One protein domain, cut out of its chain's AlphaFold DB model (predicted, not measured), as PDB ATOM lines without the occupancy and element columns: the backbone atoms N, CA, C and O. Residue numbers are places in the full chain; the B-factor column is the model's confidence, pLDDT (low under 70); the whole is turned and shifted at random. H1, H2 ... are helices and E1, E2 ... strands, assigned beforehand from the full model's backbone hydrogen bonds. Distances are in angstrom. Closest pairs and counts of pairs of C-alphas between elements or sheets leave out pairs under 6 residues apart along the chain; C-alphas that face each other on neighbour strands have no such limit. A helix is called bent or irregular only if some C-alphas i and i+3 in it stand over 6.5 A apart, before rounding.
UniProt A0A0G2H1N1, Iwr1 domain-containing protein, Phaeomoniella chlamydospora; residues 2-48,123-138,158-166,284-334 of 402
ATOM      1  N   ALA A   2      -2.524  49.994   8.098       67.44
ATOM      2  CA  ALA A   2      -3.344  49.144   7.253       67.44
ATOM      3  C   ALA A   2      -2.729  47.747   7.094       67.44
ATOM      4  O   ALA A   2      -1.504  47.572   7.157       67.44
ATOM      5  N   LEU A   3      -3.597  46.750   6.958       80.88
ATOM      6  CA  LEU A   3      -3.202  45.402   6.573       80.88
ATOM      7  C   LEU A   3      -2.809  45.414   5.085       80.88
ATOM      8  O   LEU A   3      -3.301  46.260   4.351       80.88
ATOM      9  N   PRO A   4      -1.929  44.511   4.609       84.25
ATOM     10  CA  PRO A   4      -1.713  44.376   3.166       84.25
ATOM     11  C   PRO A   4      -3.042  44.015   2.475       84.25
ATOM     12  O   PRO A   4      -3.856  43.389   3.147       84.25
ATOM     13  N   PRO A   5      -3.268  44.339   1.192       85.56
ATOM     14  CA  PRO A   5      -4.515  44.022   0.492       85.56
ATOM     15  C   PRO A   5      -4.879  42.536   0.612       85.56
ATOM     16  O   PRO A   5      -4.002  41.671   0.734       85.56
ATOM     17  N   GLU A   6      -6.172  42.242   0.629       87.00
ATOM     18  CA  GLU A   6      -6.754  40.910   0.615       87.00
ATOM     19  C   GLU A   6      -6.421  40.198  -0.687       87.00
ATOM     20  O   GLU A   6      -6.073  39.016  -0.646       87.00
ATOM     21  N   GLN A   7      -6.469  40.901  -1.820       89.75
ATOM     22  CA  GLN A   7      -6.234  40.303  -3.129       89.75
ATOM     23  C   GLN A   7      -5.070  40.952  -3.874       89.75
ATOM     24  O   GLN A   7      -4.857  42.161  -3.860       89.75
ATOM     25  N   ILE A   8      -4.302  40.122  -4.581       90.31
ATOM     26  CA  ILE A   8      -3.276  40.575  -5.525       90.31
ATOM     27  C   ILE A   8      -3.365  39.779  -6.823       90.31
ATOM     28  O   ILE A   8      -3.812  38.629  -6.838       90.31
ATOM     29  N   ARG A   9      -2.878  40.366  -7.917       90.81
ATOM     30  CA  ARG A   9      -2.761  39.708  -9.218       90.81
ATOM     31  C   ARG A   9      -1.306  39.490  -9.586       90.81
ATOM     32  O   ARG A   9      -0.480  40.387  -9.473       90.81
ATOM     33  N   LEU A  10      -1.011  38.308 -10.101       90.88
ATOM     34  CA  LEU A  10       0.283  37.951 -10.654       90.88
ATOM     35  C   LEU A  10       0.146  37.749 -12.160       90.88
ATOM     36  O   LEU A  10      -0.615  36.888 -12.594       90.88
ATOM     37  N   LYS A  11       0.895  38.513 -12.955       91.12
ATOM     38  CA  LYS A  11       1.041  38.277 -14.394       91.12
ATOM     39  C   LYS A  11       2.319  37.473 -14.636       91.12
ATOM     40  O   LYS A  11       3.423  37.946 -14.364       91.12
ATOM     41  N   ARG A  12       2.159  36.260 -15.165       87.81
ATOM     42  CA  ARG A  12       3.244  35.323 -15.510       87.81
ATOM     43  C   ARG A  12       3.080  34.806 -16.934       87.81
ATOM     44  O   ARG A  12       1.991  34.912 -17.490       87.81
ATOM     45  N   LYS A  13       4.125  34.219 -17.521       83.62
ATOM     46  CA  LYS A  13       3.972  33.506 -18.796       83.62
ATOM     47  C   LYS A  13       3.167  32.222 -18.583       83.62
ATOM     48  O   LYS A  13       3.266  31.587 -17.533       83.62
ATOM     49  N   ALA A  14       2.384  31.820 -19.575       82.38
ATOM     50  CA  ALA A  14       1.528  30.642 -19.513       82.38
ATOM     51  C   ALA A  14       2.331  29.355 -19.272       82.38
ATOM     52  O   ALA A  14       1.912  28.506 -18.488       82.38
ATOM     53  N   ASN A  15       3.521  29.279 -19.874       80.19
ATOM     54  CA  ASN A  15       4.470  28.173 -19.731       80.19
ATOM     55  C   ASN A  15       5.195  28.147 -18.373       80.19
ATOM     56  O   ASN A  15       5.845  27.152 -18.054       80.19
ATOM     57  N   ASP A  16       5.121  29.224 -17.585       82.50
ATOM     58  CA  ASP A  16       5.757  29.294 -16.271       82.50
ATOM     59  C   ASP A  16       4.869  28.695 -15.184       82.50
ATOM     60  O   ASP A  16       3.691  29.016 -15.087       82.50
ATOM     61  N   GLU A  17       5.431  27.861 -14.311       83.25
ATOM     62  CA  GLU A  17       4.685  27.307 -13.180       83.25
ATOM     63  C   GLU A  17       4.299  28.395 -12.162       83.25
ATOM     64  O   GLU A  17       5.116  29.232 -11.768       83.25
ATOM     65  N   ALA A  18       3.045  28.350 -11.709       82.62
ATOM     66  CA  ALA A  18       2.513  29.241 -10.690       82.62
ATOM     67  C   ALA A  18       3.131  28.970  -9.306       82.62
ATOM     68  O   ALA A  18       3.069  27.827  -8.836       82.62
ATOM     69  N   PRO A  19       3.665  29.982  -8.602       83.12
ATOM     70  CA  PRO A  19       4.071  29.809  -7.214       83.12
ATOM     71  C   PRO A  19       2.843  29.490  -6.352       83.12
ATOM     72  O   PRO A  19       1.834  30.180  -6.405       83.12
ATOM     73  N   GLY A  20       2.896  28.456  -5.516       80.75
ATOM     74  CA  GLY A  20       1.762  28.150  -4.634       80.75
ATOM     75  C   GLY A  20       1.632  29.116  -3.462       80.75
ATOM     76  O   GLY A  20       0.551  29.255  -2.886       80.75
ATOM     77  N   THR A  21       2.731  29.760  -3.069       86.81
ATOM     78  CA  THR A  21       2.769  30.689  -1.937       86.81
ATOM     79  C   THR A  21       3.723  31.834  -2.227       86.81
ATOM     80  O   THR A  21       4.876  31.624  -2.610       86.81
ATOM     81  N   LEU A  22       3.232  33.050  -2.014       88.75
ATOM     82  CA  LEU A  22       3.962  34.293  -2.209       88.75
ATOM     83  C   LEU A  22       4.191  34.977  -0.856       88.75
ATOM     84  O   LEU A  22       3.247  35.205  -0.096       88.75
ATOM     85  N   TYR A  23       5.444  35.309  -0.554       88.19
ATOM     86  CA  TYR A  23       5.824  36.045   0.653       88.19
ATOM     87  C   TYR A  23       6.202  37.476   0.321       88.19
ATOM     88  O   TYR A  23       6.854  37.738  -0.685       88.19
ATOM     89  N   LEU A  24       5.856  38.402   1.208       87.94
ATOM     90  CA  LEU A  24       6.273  39.784   1.060       87.94
ATOM     91  C   LEU A  24       7.727  39.966   1.505       87.94
ATOM     92  O   LEU A  24       8.084  39.709   2.659       87.94
ATOM     93  N   HIS A  25       8.572  40.421   0.588       81.81
ATOM     94  CA  HIS A  25       9.987  40.645   0.830       81.81
ATOM     95  C   HIS A  25      10.217  42.042   1.407       81.81
ATOM     96  O   HIS A  25       9.887  43.046   0.784       81.81
ATOM     97  N   SER A  26      10.765  42.113   2.622       67.62
ATOM     98  CA  SER A  26      10.825  43.346   3.428       67.62
ATOM     99  C   SER A  26      12.249  43.881   3.613       67.62
ATOM    100  O   SER A  26      12.564  44.384   4.691       67.62
ATOM    101  N   ASP A  27      13.118  43.757   2.603       57.66
ATOM    102  CA  ASP A  27      14.578  43.918   2.756       57.66
ATOM    103  C   ASP A  27      15.016  45.197   3.482       57.66
ATOM    104  O   ASP A  27      15.987  45.151   4.226       57.66
ATOM    105  N   ASN A  28      14.288  46.313   3.357       54.53
ATOM    106  CA  ASN A  28      14.637  47.565   4.046       54.53
ATOM    107  C   ASN A  28      13.453  48.344   4.632       54.53
ATOM    108  O   ASN A  28      13.643  49.406   5.230       54.53
ATOM    109  N   ASN A  29      12.223  47.842   4.510       60.81
ATOM    110  CA  ASN A  29      11.052  48.659   4.798       60.81
ATOM    111  C   ASN A  29      10.439  48.329   6.168       60.81
ATOM    112  O   ASN A  29       9.777  47.310   6.366       60.81
ATOM    113  N   LYS A  30      10.643  49.228   7.142       63.44
ATOM    114  CA  LYS A  30      10.087  49.098   8.502       63.44
ATOM    115  C   LYS A  30       8.555  49.052   8.508       63.44
ATOM    116  O   LYS A  30       7.999  48.471   9.437       63.44
ATOM    117  N   ARG A  31       7.890  49.629   7.496       64.38
ATOM    118  CA  ARG A  31       6.426  49.602   7.354       64.38
ATOM    119  C   ARG A  31       5.921  48.228   6.906       64.38
ATOM    120  O   ARG A  31       4.895  47.788   7.408       64.38
ATOM    121  N   LEU A  32       6.698  47.504   6.091       64.50
ATOM    122  CA  LEU A  32       6.388  46.128   5.673       64.50
ATOM    123  C   LEU A  32       6.684  45.065   6.745       64.50
ATOM    124  O   LEU A  32       6.275  43.913   6.623       64.50
ATOM    125  N   ARG A  33       7.362  45.415   7.844       60.34
ATOM    126  CA  ARG A  33       7.674  44.434   8.898       60.34
ATOM    127  C   ARG A  33       6.433  43.778   9.510       60.34
ATOM    128  O   ARG A  33       6.533  42.636   9.938       60.34
ATOM    129  N   ARG A  34       5.288  44.472   9.545       63.66
ATOM    130  CA  ARG A  34       4.011  43.922  10.044       63.66
ATOM    131  C   ARG A  34       3.228  43.141   8.984       63.66
ATOM    132  O   ARG A  34       2.340  42.381   9.337       63.66
ATOM    133  N   SER A  35       3.556  43.288   7.698       64.75
ATOM    134  CA  SER A  35       2.966  42.479   6.624       64.75
ATOM    135  C   SER A  35       3.706  41.155   6.392       64.75
ATOM    136  O   SER A  35       3.214  40.312   5.651       64.75
ATOM    137  N   SER A  36       4.824  40.915   7.090       71.50
ATOM    138  CA  SER A  36       5.516  39.612   7.119       71.50
ATOM    139  C   SER A  36       4.703  38.496   7.802       71.50
ATOM    140  O   SER A  36       4.971  37.308   7.597       71.50
ATOM    141  N   ASP A  37       3.681  38.877   8.574       81.75
ATOM    142  CA  ASP A  37       2.736  37.960   9.218       81.75
ATOM    143  C   ASP A  37       1.718  37.363   8.231       81.75
ATOM    144  O   ASP A  37       0.970  36.452   8.594       81.75
ATOM    145  N   PHE A  38       1.704  37.833   6.980       85.62
ATOM    146  CA  PHE A  38       0.804  37.372   5.928       85.62
ATOM    147  C   PHE A  38       1.576  36.776   4.748       85.62
ATOM    148  O   PHE A  38       2.693  37.178   4.419       85.62
ATOM    149  N   CYS A  39       0.952  35.804   4.097       88.62
ATOM    150  CA  CYS A  39       1.386  35.240   2.827       88.62
ATOM    151  C   CYS A  39       0.201  35.199   1.869       88.62
ATOM    152  O   CYS A  39      -0.947  35.196   2.298       88.62
ATOM    153  N   PHE A  40       0.475  35.129   0.577       89.00
ATOM    154  CA  PHE A  40      -0.558  35.081  -0.446       89.00
ATOM    155  C   PHE A  40      -0.616  33.679  -1.047       89.00
ATOM    156  O   PHE A  40       0.410  33.138  -1.466       89.00
ATOM    157  N   GLN A  41      -1.804  33.077  -1.064       89.06
ATOM    158  CA  GLN A  41      -2.034  31.753  -1.637       89.06
ATOM    159  C   GLN A  41      -2.842  31.876  -2.922       89.06
ATOM    160  O   GLN A  41      -3.809  32.634  -2.987       89.06
ATOM    161  N   LEU A  42      -2.431  31.123  -3.942       88.50
ATOM    162  CA  LEU A  42      -3.116  31.090  -5.228       88.50
ATOM    163  C   LEU A  42      -4.577  30.673  -5.022       88.50
ATOM    164  O   LEU A  42      -4.841  29.575  -4.516       88.50
ATOM    165  N   LEU A  43      -5.512  31.517  -5.461       81.38
ATOM    166  CA  LEU A  43      -6.931  31.192  -5.511       81.38
ATOM    167  C   LEU A  43      -7.152  30.178  -6.632       81.38
ATOM    168  O   LEU A  43      -7.460  30.507  -7.774       81.38
ATOM    169  N   ARG A  44      -6.945  28.904  -6.311       72.19
ATOM    170  CA  ARG A  44      -7.415  27.816  -7.163       72.19
ATOM    171  C   ARG A  44      -8.917  27.765  -6.998       72.19
ATOM    172  O   ARG A  44      -9.389  27.846  -5.869       72.19
ATOM    173  N   ASN A  45      -9.640  27.576  -8.094       46.50
ATOM    174  CA  ASN A  45     -11.084  27.342  -8.118       46.50
ATOM    175  C   ASN A  45     -11.448  26.017  -7.405       46.50
ATOM    176  O   ASN A  45     -12.009  25.106  -8.004       46.50
ATOM    177  N   LYS A  46     -11.095  25.860  -6.128       44.41
ATOM    178  CA  LYS A  46     -11.828  25.028  -5.187       44.41
ATOM    179  C   LYS A  46     -13.063  25.848  -4.858       44.41
ATOM    180  O   LYS A  46     -12.944  27.015  -4.501       44.41
ATOM    181  N   SER A  47     -14.218  25.260  -5.139       36.97
ATOM    182  CA  SER A  47     -15.562  25.795  -4.920       36.97
ATOM    183  C   SER A  47     -15.613  26.911  -3.870       36.97
ATOM    184  O   SER A  47     -15.157  26.725  -2.742       36.97
ATOM    185  N   ARG A  48     -16.238  28.044  -4.226       42.72
ATOM    186  CA  ARG A  48     -16.505  29.230  -3.375       42.72
ATOM    187  C   ARG A  48     -17.141  28.911  -2.001       42.72
ATOM    188  O   ARG A  48     -17.323  29.810  -1.195       42.72
ATOM    189  N   SER A 123      13.691  22.978  -2.986       43.78
ATOM    190  CA  SER A 123      13.437  23.040  -4.419       43.78
ATOM    191  C   SER A 123      14.682  23.669  -5.039       43.78
ATOM    192  O   SER A 123      15.093  24.751  -4.633       43.78
ATOM    193  N   SER A 124      15.335  22.987  -5.980       47.72
ATOM    194  CA  SER A 124      16.569  23.447  -6.642       47.72
ATOM    195  C   SER A 124      16.359  24.649  -7.577       47.72
ATOM    196  O   SER A 124      17.222  24.950  -8.398       47.72
ATOM    197  N   ILE A 125      15.198  25.299  -7.496       59.34
ATOM    198  CA  ILE A 125      14.811  26.455  -8.292       59.34
ATOM    199  C   ILE A 125      14.982  27.682  -7.389       59.34
ATOM    200  O   ILE A 125      14.410  27.703  -6.295       59.34
ATOM    201  N   PRO A 126      15.773  28.696  -7.791       66.44
ATOM    202  CA  PRO A 126      15.879  29.924  -7.016       66.44
ATOM    203  C   PRO A 126      14.481  30.536  -6.846       66.44
ATOM    204  O   PRO A 126      13.690  30.520  -7.793       66.44
ATOM    205  N   PRO A 127      14.144  31.060  -5.657       77.06
ATOM    206  CA  PRO A 127      12.814  31.588  -5.417       77.06
ATOM    207  C   PRO A 127      12.557  32.776  -6.348       77.06
ATOM    208  O   PRO A 127      13.355  33.718  -6.415       77.06
ATOM    209  N   ARG A 128      11.445  32.705  -7.085       85.19
ATOM    210  CA  ARG A 128      11.066  33.704  -8.090       85.19
ATOM    211  C   ARG A 128      10.727  35.027  -7.406       85.19
ATOM    212  O   ARG A 128      10.149  35.034  -6.317       85.19
ATOM    213  N   ARG A 129      11.100  36.147  -8.025       89.25
ATOM    214  CA  ARG A 129      10.888  37.497  -7.484       89.25
ATOM    215  C   ARG A 129       9.949  38.275  -8.390       89.25
ATOM    216  O   ARG A 129      10.194  38.391  -9.588       89.25
ATOM    217  N   TYR A 130       8.903  38.832  -7.804       90.25
ATOM    218  CA  TYR A 130       7.853  39.538  -8.520       90.25
ATOM    219  C   TYR A 130       7.762  40.967  -8.015       90.25
ATOM    220  O   TYR A 130       7.653  41.186  -6.814       90.25
ATOM    221  N   HIS A 131       7.815  41.935  -8.917       90.88
ATOM    222  CA  HIS A 131       7.815  43.353  -8.572       90.88
ATOM    223  C   HIS A 131       6.435  43.955  -8.796       90.88
ATOM    224  O   HIS A 131       5.745  43.563  -9.742       90.88
ATOM    225  N   LEU A 132       6.051  44.903  -7.939       89.81
ATOM    226  CA  LEU A 132       4.825  45.673  -8.120       89.81
ATOM    227  C   LEU A 132       4.927  46.475  -9.422       89.81
ATOM    228  O   LEU A 132       5.955  47.075  -9.732       89.81
ATOM    229  N   THR A 133       3.872  46.435 -10.223       85.62
ATOM    230  CA  THR A 133       3.816  47.130 -11.506       85.62
ATOM    231  C   THR A 133       2.717  48.166 -11.451       85.62
ATOM    232  O   THR A 133       1.568  47.872 -11.118       85.62
ATOM    233  N   LYS A 134       3.088  49.413 -11.747       76.19
ATOM    234  CA  LYS A 134       2.122  50.502 -11.887       76.19
ATOM    235  C   LYS A 134       1.228  50.175 -13.084       76.19
ATOM    236  O   LYS A 134       1.753  49.683 -14.088       76.19
ATOM    237  N   PRO A 135      -0.076  50.481 -13.047       62.66
ATOM    238  CA  PRO A 135      -0.937  50.411 -14.224       62.66
ATOM    239  C   PRO A 135      -0.586  51.552 -15.192       62.66
ATOM    240  O   PRO A 135      -1.384  52.440 -15.468       62.66
ATOM    241  N   SER A 136       0.639  51.584 -15.706       46.03
ATOM    242  CA  SER A 136       0.931  52.377 -16.889       46.03
ATOM    243  C   SER A 136       0.401  51.566 -18.064       46.03
ATOM    244  O   SER A 136       1.043  50.614 -18.487       46.03
ATOM    245  N   ALA A 137      -0.831  51.871 -18.483       43.97
ATOM    246  CA  ALA A 137      -1.454  51.387 -19.713       43.97
ATOM    247  C   ALA A 137      -1.202  49.894 -20.021       43.97
ATOM    248  O   ALA A 137      -0.402  49.541 -20.884       43.97
ATOM    249  N   SER A 138      -1.923  48.999 -19.340       38.97
ATOM    250  CA  SER A 138      -2.067  47.626 -19.839       38.97
ATOM    251  C   SER A 138      -2.734  47.678 -21.228       38.97
ATOM    252  O   SER A 138      -3.832  48.227 -21.325       38.97
ATOM    253  N   ASP A 158      -7.882  48.494  -9.140       71.62
ATOM    254  CA  ASP A 158      -8.629  47.895  -8.028       71.62
ATOM    255  C   ASP A 158      -7.806  46.812  -7.298       71.62
ATOM    256  O   ASP A 158      -8.001  46.513  -6.129       71.62
ATOM    257  N   ILE A 159      -6.816  46.223  -7.987       84.94
ATOM    258  CA  ILE A 159      -6.011  45.118  -7.457       84.94
ATOM    259  C   ILE A 159      -4.534  45.289  -7.825       84.94
ATOM    260  O   ILE A 159      -4.189  45.517  -8.990       84.94
ATOM    261  N   ALA A 160      -3.645  45.106  -6.845       88.81
ATOM    262  CA  ALA A 160      -2.198  45.211  -7.023       88.81
ATOM    263  C   ALA A 160      -1.653  44.155  -8.004       88.81
ATOM    264  O   ALA A 160      -1.808  42.953  -7.779       88.81
ATOM    265  N   LEU A 161      -0.980  44.596  -9.076       91.25
ATOM    266  CA  LEU A 161      -0.439  43.725 -10.125       91.25
ATOM    267  C   LEU A 161       1.077  43.527  -9.998       91.25
ATOM    268  O   LEU A 161       1.844  44.489 -10.049       91.25
ATOM    269  N   PHE A 162       1.522  42.274  -9.947       90.62
ATOM    270  CA  PHE A 162       2.928  41.886  -9.878       90.62
ATOM    271  C   PHE A 162       3.399  41.171 -11.151       90.62
ATOM    272  O   PHE A 162       2.656  40.382 -11.737       90.62
ATOM    273  N   MET A 163       4.648  41.411 -11.561       89.06
ATOM    274  CA  MET A 163       5.302  40.731 -12.691       89.06
ATOM    275  C   MET A 163       6.708  40.244 -12.332       89.06
ATOM    276  O   MET A 163       7.407  40.875 -11.537       89.06
ATOM    277  N   GLU A 164       7.149  39.149 -12.954       88.44
ATOM    278  CA  GLU A 164       8.543  38.691 -12.879       88.44
ATOM    279  C   GLU A 164       9.401  39.628 -13.737       88.44
ATOM    280  O   GLU A 164       9.349  39.581 -14.966       88.44
ATOM    281  N   LYS A 165      10.158  40.534 -13.102       76.69
ATOM    282  CA  LYS A 165      11.168  41.313 -13.825       76.69
ATOM    283  C   LYS A 165      12.315  40.346 -14.139       76.69
ATOM    284  O   LYS A 165      12.852  39.761 -13.191       76.69
ATOM    285  N   PRO A 166      12.710  40.153 -15.415       60.34
ATOM    286  CA  PRO A 166      13.912  39.389 -15.701       60.34
ATOM    287  C   PRO A 166      15.053  40.068 -14.953       60.34
ATOM    288  O   PRO A 166      15.242  41.284 -15.050       60.34
ATOM    289  N   TYR A 284       0.390  35.259 -21.650       86.75
ATOM    290  CA  TYR A 284       0.394  35.679 -20.248       86.75
ATOM    291  C   TYR A 284      -0.872  35.242 -19.507       86.75
ATOM    292  O   TYR A 284      -1.993  35.488 -19.942       86.75
ATOM    293  N   ILE A 285      -0.688  34.660 -18.322       88.00
ATOM    294  CA  ILE A 285      -1.764  34.285 -17.402       88.00
ATOM    295  C   ILE A 285      -1.767  35.255 -16.224       88.00
ATOM    296  O   ILE A 285      -0.719  35.566 -15.650       88.00
ATOM    297  N   TYR A 286      -2.968  35.706 -15.861       89.81
ATOM    298  CA  TYR A 286      -3.221  36.496 -14.665       89.81
ATOM    299  C   TYR A 286      -3.818  35.602 -13.588       89.81
ATOM    300  O   TYR A 286      -4.922  35.085 -13.745       89.81
ATOM    301  N   GLU A 287      -3.105  35.450 -12.485       88.31
ATOM    302  CA  GLU A 287      -3.548  34.663 -11.343       88.31
ATOM    303  C   GLU A 287      -3.885  35.558 -10.162       88.31
ATOM    304  O   GLU A 287      -3.147  36.496  -9.868       88.31
ATOM    305  N   THR A 288      -4.972  35.244  -9.467       90.69
ATOM    306  CA  THR A 288      -5.384  35.957  -8.257       90.69
ATOM    307  C   THR A 288      -4.903  35.199  -7.028       90.69
ATOM    308  O   THR A 288      -5.092  33.985  -6.922       90.69
ATOM    309  N   TYR A 289      -4.290  35.909  -6.089       90.19
ATOM    310  CA  TYR A 289      -3.866  35.358  -4.808       90.19
ATOM    311  C   TYR A 289      -4.590  36.067  -3.672       90.19
ATOM    312  O   TYR A 289      -4.776  37.280  -3.725       90.19
ATOM    313  N   ILE A 290      -4.944  35.304  -2.639       89.88
ATOM    314  CA  ILE A 290      -5.619  35.805  -1.438       89.88
ATOM    315  C   ILE A 290      -4.636  35.849  -0.272       89.88
ATOM    316  O   ILE A 290      -3.837  34.926  -0.077       89.88
ATOM    317  N   ARG A 291      -4.720  36.912   0.525       89.31
ATOM    318  CA  ARG A 291      -4.011  37.098   1.786       89.31
ATOM    319  C   ARG A 291      -4.468  36.069   2.817       89.31
ATOM    320  O   ARG A 291      -5.609  36.064   3.265       89.31
ATOM    321  N   VAL A 292      -3.531  35.252   3.277       87.50
ATOM    322  CA  VAL A 292      -3.712  34.255   4.332       87.50
ATOM    323  C   VAL A 292      -2.748  34.577   5.481       87.50
ATOM    324  O   VAL A 292      -1.565  34.840   5.237       87.50
ATOM    325  N   PRO A 293      -3.199  34.566   6.750       86.50
ATOM    326  CA  PRO A 293      -2.292  34.734   7.877       86.50
ATOM    327  C   PRO A 293      -1.305  33.564   7.934       86.50
ATOM    328  O   PRO A 293      -1.681  32.395   7.823       86.50
ATOM    329  N   ARG A 294      -0.027  33.861   8.170       81.19
ATOM    330  CA  ARG A 294       1.061  32.871   8.190       81.19
ATOM    331  C   ARG A 294       0.834  31.759   9.219       81.19
ATOM    332  O   ARG A 294       1.258  30.623   9.015       81.19
ATOM    333  N   SER A 295       0.128  32.064  10.306       80.06
ATOM    334  CA  SER A 295      -0.286  31.092  11.323       80.06
ATOM    335  C   SER A 295      -1.292  30.058  10.803       80.06
ATOM    336  O   SER A 295      -1.238  28.904  11.225       80.06
ATOM    337  N   ALA A 296      -2.176  30.422   9.867       78.25
ATOM    338  CA  ALA A 296      -3.097  29.472   9.246       78.25
ATOM    339  C   ALA A 296      -2.345  28.479   8.352       78.25
ATOM    340  O   ALA A 296      -2.652  27.289   8.374       78.25
ATOM    341  N   LEU A 297      -1.300  28.934   7.652       69.06
ATOM    342  CA  LEU A 297      -0.467  28.072   6.813       69.06
ATOM    343  C   LEU A 297       0.295  27.019   7.637       69.06
ATOM    344  O   LEU A 297       0.396  25.869   7.221       69.06
ATOM    345  N   ALA A 298       0.768  27.381   8.835       67.44
ATOM    346  CA  ALA A 298       1.430  26.446   9.752       67.44
ATOM    347  C   ALA A 298       0.496  25.322  10.248       67.44
ATOM    348  O   ALA A 298       0.961  24.229  10.565       67.44
ATOM    349  N   ASN A 299      -0.815  25.580  10.290       64.06
ATOM    350  CA  ASN A 299      -1.824  24.609  10.715       64.06
ATOM    351  C   ASN A 299      -2.361  23.750   9.553       64.06
ATOM    352  O   ASN A 299      -2.854  22.650   9.794       64.06
ATOM    353  N   MET A 300      -2.243  24.209   8.300       60.66
ATOM    354  CA  MET A 300      -2.643  23.483   7.081       60.66
ATOM    355  C   MET A 300      -1.553  22.517   6.581       60.66
ATOM    356  O   MET A 300      -1.254  22.469   5.387       60.66
ATOM    357  N   GLY A 301      -0.934  21.774   7.503       49.03
ATOM    358  CA  GLY A 301       0.191  20.882   7.222       49.03
ATOM    359  C   GLY A 301       0.020  20.051   5.942       49.03
ATOM    360  O   GLY A 301      -0.988  19.372   5.759       49.03
ATOM    361  N   ASP A 302       1.038  20.121   5.081       49.53
ATOM    362  CA  ASP A 302       1.355  19.179   3.996       49.53
ATOM    363  C   ASP A 302       0.313  18.981   2.868       49.53
ATOM    364  O   ASP A 302       0.475  18.104   2.026       49.53
ATOM    365  N   GLN A 303      -0.760  19.781   2.787       48.75
ATOM    366  CA  GLN A 303      -1.859  19.522   1.831       48.75
ATOM    367  C   GLN A 303      -1.815  20.270   0.490       48.75
ATOM    368  O   GLN A 303      -2.766  20.213  -0.293       48.75
ATOM    369  N   SER A 304      -0.723  20.953   0.169       49.09
ATOM    370  CA  SER A 304      -0.597  21.676  -1.096       49.09
ATOM    371  C   SER A 304       0.724  21.312  -1.747       49.09
ATOM    372  O   SER A 304       1.714  21.987  -1.524       49.09
ATOM    373  N   GLU A 305       0.784  20.277  -2.583       45.19
ATOM    374  CA  GLU A 305       1.996  19.990  -3.375       45.19
ATOM    375  C   GLU A 305       2.345  21.117  -4.368       45.19
ATOM    376  O   GLU A 305       3.460  21.199  -4.869       45.19
ATOM    377  N   SER A 306       1.437  22.074  -4.569       50.91
ATOM    378  CA  SER A 306       1.738  23.354  -5.217       50.91
ATOM    379  C   SER A 306       2.545  24.340  -4.381       50.91
ATOM    380  O   SER A 306       3.072  25.306  -4.919       50.91
ATOM    381  N   SER A 307       2.675  24.107  -3.075       54.00
ATOM    382  CA  SER A 307       3.514  24.894  -2.163       54.00
ATOM    383  C   SER A 307       5.015  24.673  -2.363       54.00
ATOM    384  O   SER A 307       5.821  25.296  -1.674       54.00
ATOM    385  N   ARG A 308       5.419  23.812  -3.310       59.06
ATOM    386  CA  ARG A 308       6.839  23.546  -3.555       59.06
ATOM    387  C   ARG A 308       7.562  24.733  -4.193       59.06
ATOM    388  O   ARG A 308       8.765  24.887  -3.987       59.06
ATOM    389  N   THR A 309       6.830  25.587  -4.908       76.75
ATOM    390  CA  THR A 309       7.379  26.785  -5.548       76.75
ATOM    391  C   THR A 309       6.986  28.018  -4.742       76.75
ATOM    392  O   THR A 309       5.834  28.453  -4.748       76.75
ATOM    393  N   ILE A 310       7.966  28.559  -4.020       85.62
ATOM    394  CA  ILE A 310       7.839  29.767  -3.206       85.62
ATOM    395  C   ILE A 310       8.282  30.971  -4.041       85.62
ATOM    396  O   ILE A 310       9.372  30.960  -4.616       85.62
ATOM    397  N   GLY A 311       7.458  32.018  -4.074       87.56
ATOM    398  CA  GLY A 311       7.814  33.303  -4.673       87.56
ATOM    399  C   GLY A 311       7.886  34.434  -3.651       87.56
ATOM    400  O   GLY A 311       7.290  34.367  -2.574       87.56
ATOM    401  N   PHE A 312       8.612  35.492  -4.000       89.44
ATOM    402  CA  PHE A 312       8.750  36.704  -3.201       89.44
ATOM    403  C   PHE A 312       8.180  37.909  -3.944       89.44
ATOM    404  O   PHE A 312       8.587  38.203  -5.065       89.44
ATOM    405  N   LEU A 313       7.267  38.624  -3.296       89.69
ATOM    406  CA  LEU A 313       6.761  39.918  -3.734       89.69
ATOM    407  C   LEU A 313       7.728  41.001  -3.262       89.69
ATOM    408  O   LEU A 313       7.950  41.166  -2.063       89.69
ATOM    409  N   VAL A 314       8.315  41.724  -4.203       89.25
ATOM    410  CA  VAL A 314       9.265  42.804  -3.969       89.25
ATOM    411  C   VAL A 314       8.538  44.124  -4.183       89.25
ATOM    412  O   VAL A 314       8.077  44.423  -5.285       89.25
ATOM    413  N   ILE A 315       8.438  44.912  -3.116       87.69
ATOM    414  CA  ILE A 315       7.913  46.277  -3.161       87.69
ATOM    415  C   ILE A 315       9.095  47.213  -2.947       87.69
ATOM    416  O   ILE A 315       9.737  47.199  -1.893       87.69
ATOM    417  N   GLU A 316       9.412  47.982  -3.981       86.25
ATOM    418  CA  GLU A 316      10.478  48.979  -3.951       86.25
ATOM    419  C   GLU A 316      10.014  50.217  -3.161       86.25
ATOM    420  O   GLU A 316       8.817  50.448  -2.983       86.25
ATOM    421  N   GLU A 317      10.948  51.027  -2.653       84.44
ATOM    422  CA  GLU A 317      10.607  52.227  -1.865       84.44
ATOM    423  C   GLU A 317       9.732  53.211  -2.660       84.44
ATOM    424  O   GLU A 317       8.825  53.825  -2.102       84.44
ATOM    425  N   GLU A 318       9.951  53.300  -3.973       84.75
ATOM    426  CA  GLU A 318       9.154  54.125  -4.888       84.75
ATOM    427  C   GLU A 318       7.720  53.623  -5.099       84.75
ATOM    428  O   GLU A 318       6.830  54.409  -5.425       84.75
ATOM    429  N   ASP A 319       7.491  52.327  -4.895       87.06
ATOM    430  CA  ASP A 319       6.194  51.677  -5.069       87.06
ATOM    431  C   ASP A 319       5.436  51.546  -3.742       87.06
ATOM    432  O   ASP A 319       4.285  51.116  -3.723       87.06
ATOM    433  N   GLN A 320       6.044  51.968  -2.627       83.88
ATOM    434  CA  GLN A 320       5.439  51.925  -1.297       83.88
ATOM    435  C   GLN A 320       4.145  52.731  -1.224       83.88
ATOM    436  O   GLN A 320       3.167  52.275  -0.641       83.88
ATOM    437  N   GLN A 321       4.149  53.937  -1.790       83.56
ATOM    438  CA  GLN A 321       2.973  54.800  -1.766       83.56
ATOM    439  C   GLN A 321       1.831  54.185  -2.576       83.56
ATOM    440  O   GLN A 321       0.683  54.256  -2.163       83.56
ATOM    441  N   LEU A 322       2.158  53.533  -3.693       85.38
ATOM    442  CA  LEU A 322       1.184  52.814  -4.503       85.38
ATOM    443  C   LEU A 322       0.646  51.579  -3.763       85.38
ATOM    444  O   LEU A 322      -0.548  51.311  -3.810       85.38
ATOM    445  N   TRP A 323       1.511  50.846  -3.059       86.62
ATOM    446  CA  TRP A 323       1.112  49.723  -2.213       86.62
ATOM    447  C   TRP A 323       0.159  50.133  -1.085       86.62
ATOM    448  O   TRP A 323      -0.809  49.425  -0.825       86.62
ATOM    449  N   GLU A 324       0.424  51.266  -0.431       83.38
ATOM    450  CA  GLU A 324      -0.454  51.823   0.606       83.38
ATOM    451  C   GLU A 324      -1.838  52.159   0.026       83.38
ATOM    452  O   GLU A 324      -2.838  51.771   0.615       83.38
ATOM    453  N   THR A 325      -1.912  52.727  -1.182       84.69
ATOM    454  CA  THR A 325      -3.200  52.992  -1.844       84.69
ATOM    455  C   THR A 325      -4.041  51.733  -2.063       84.69
ATOM    456  O   THR A 325      -5.242  51.767  -1.827       84.69
ATOM    457  N   TYR A 326      -3.438  50.615  -2.483       85.00
ATOM    458  CA  TYR A 326      -4.177  49.353  -2.644       85.00
ATOM    459  C   TYR A 326      -4.659  48.770  -1.313       85.00
ATOM    460  O   TYR A 326      -5.704  48.137  -1.263       85.00
ATOM    461  N   ALA A 327      -3.878  48.951  -0.247       81.31
ATOM    462  CA  ALA A 327      -4.252  48.493   1.085       81.31
ATOM    463  C   ALA A 327      -5.439  49.286   1.658       81.31
ATOM    464  O   ALA A 327      -6.246  48.712   2.382       81.31
ATOM    465  N   ASP A 328      -5.528  50.575   1.329       74.62
ATOM    466  CA  ASP A 328      -6.588  51.465   1.804       74.62
ATOM    467  C   ASP A 328      -7.854  51.383   0.915       74.62
ATOM    468  O   ASP A 328      -8.965  51.489   1.424       74.62
ATOM    469  N   ALA A 329      -7.715  51.138  -0.396       66.69
ATOM    470  CA  ALA A 329      -8.841  51.093  -1.340       66.69
ATOM    471  C   ALA A 329      -9.844  49.955  -1.068       66.69
ATOM    472  O   ALA A 329     -11.045  50.147  -1.248       66.69
ATOM    473  N   GLU A 330      -9.387  48.794  -0.588       59.19
ATOM    474  CA  GLU A 330     -10.293  47.700  -0.200       59.19
ATOM    475  C   GLU A 330     -11.168  48.052   1.022       59.19
ATOM    476  O   GLU A 330     -12.239  47.473   1.178       59.19
ATOM    477  N   GLU A 331     -10.749  48.993   1.882       57.97
ATOM    478  CA  GLU A 331     -11.553  49.464   3.025       57.97
ATOM    479  C   GLU A 331     -12.638  50.470   2.588       57.97
ATOM    480  O   GLU A 331     -13.665  50.599   3.248       57.97
ATOM    481  N   GLU A 332     -12.438  51.165   1.464       53.34
ATOM    482  CA  GLU A 332     -13.364  52.188   0.953       53.34
ATOM    483  C   GLU A 332     -14.381  51.629  -0.064       53.34
ATOM    484  O   GLU A 332     -15.457  52.199  -0.233       53.34
ATOM    485  N   SER A 333     -14.100  50.481  -0.693       51.44
ATOM    486  CA  SER A 333     -14.955  49.870  -1.729       51.44
ATOM    487  C   SER A 333     -16.234  49.177  -1.210       51.44
ATOM    488  O   SER A 333     -16.978  48.615  -2.010       51.44
ATOM    489  N   GLU A 334     -16.527  49.218   0.095       52.84
ATOM    490  CA  GLU A 334     -17.787  48.709   0.685       52.84
ATOM    491  C   GLU A 334     -18.987  49.668   0.458       52.84
ATOM    492  O   GLU A 334     -20.093  49.395   0.911       52.84
TER     493      GLU A 334
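AT A GLANCE: This is residues 2 to 48, 123 to 138, 158 to 166 and 284 to 334 of the 402 residues of the protein "Iwr1 domain-containing protein" of Phaeomoniella chlamydospora (UniProt A0A0G2H1N1). Seven strands ring round into a small closed barrel, and four helices sit about it, the longest of them, H4, crossing the outside of the barrel over E4 and E5. H2 stands up outside the barrel over E3, short H1 packs beside E2, and residues 298 to 303, of which 298 and 299 belong to H2, stick out free of the rest on the way to tiny H3. The 123 printed residues hold four named helices and seven named strands, in the order E1 E2 H1 E3 E4 E5 E6 H2 H3 E7 H4, and the class is mixed, helices and strands. Round the ring run E1, E5, E4, E7, E2, E3 and E6, back to E1, with parallel and antiparallel pairs mixed. The whole is compact, with a radius of gyration of the C-alphas of 14.2 A and spans of 35 by 33 by 31 A.

IN THESE COORDINATES: E1 is residues 7 to 13, 19.9 A long, and C-alpha 7 is at (-6.234, 40.303, -3.129). E2 is residues 21 to 25, H1 residues 32 to 37 and E3 residues 38 to 42. After a cut come E4, residues 128 to 133, 15.6 A long, and, after another, E5, residues 160 to 164, 13.9 A long. E6, residues 284 to 293, is the longest strand at 28.3 A, and C-alpha 284 is at (0.394, 35.679, -20.248). H2 is residues 294 to 299, H3 residues 305 to 308 and E7 residues 310 to 314, 13.1 A long. H4, residues 317 to 334, is 28.7 A long and ends with C-alpha 334 at (-17.787, 48.709, 0.685); it is irregular, but only just, with C-alphas 318 and 321 7.0 A apart.

HOW THE PARTS SIT: In the barrel E1 has E5 on one side and E6 on the other side. E1 and E5 are parallel, with N 9 and O 160 within hydrogen-bond range at 2.8 A. E6 and E1 are antiparallel, with N 10 and O 287 at 2.8 A. E5 and E4 are antiparallel, with N 133 and O 161 at 2.8 A. E4 and E7 are parallel, with N 314 and O 130 at 2.7 A, and E7 and E2 are parallel, with N 25 and O 313 at 2.8 A. E2 and E3 are antiparallel, with N 22 and O 40 at 2.9 A. E3 and E6 are antiparallel, with N 292 and O 39 within hydrogen-bond range at 2.8 A, and the pair E6 and E1 closes the ring. H1 is on the barrel, and its closest C-alphas to E2 are those of Leu 24 and Ser 36, 6.1 A apart. H2 is on the barrel and outside it, at a height over the sheet of 9.3 A; its line rises 55 degrees, and it stands up from the sheet. H1 and H2 are close but not clearly touching, the C-alphas of Asp 37 and Arg 294 being closest at 5.5 A. H3 is on the barrel too, where the C-alphas of Thr 21 and Ser 307 are its closest to E2 at 5.8 A. H4 is on the barrel and outside it, at a height over the sheet of 8.6 A, over E4 and, only just, with 3 C-alphas, over E5; it runs across the strands, at 68 degrees to E4 on the local plane. The closest C-alphas of H4 and E5 are those of Ala 160 and Tyr 326, 6.3 A. Every O i to N i+4 pair is within hydrogen-bond range in H2, against 1 of 2 in H1 and 9 of 14 in H4, while H3 is too short for such a pair.

THE WHOLE: The C-alphas of Ser 124 and Glu 334, the two farthest apart, are 43.3 A from each other. Three cuts leave gaps between C-alphas of 30.6 A from 48 to 123, 13.5 A from 138 to 158 and 14.7 A from 166 to 284. Of the links that are printed whole, none is long. The mean pLDDT of the printed part is 75.2, and 42 residues are under 70, among them residues 26 to 35, 297 to 308 and 329 to 334.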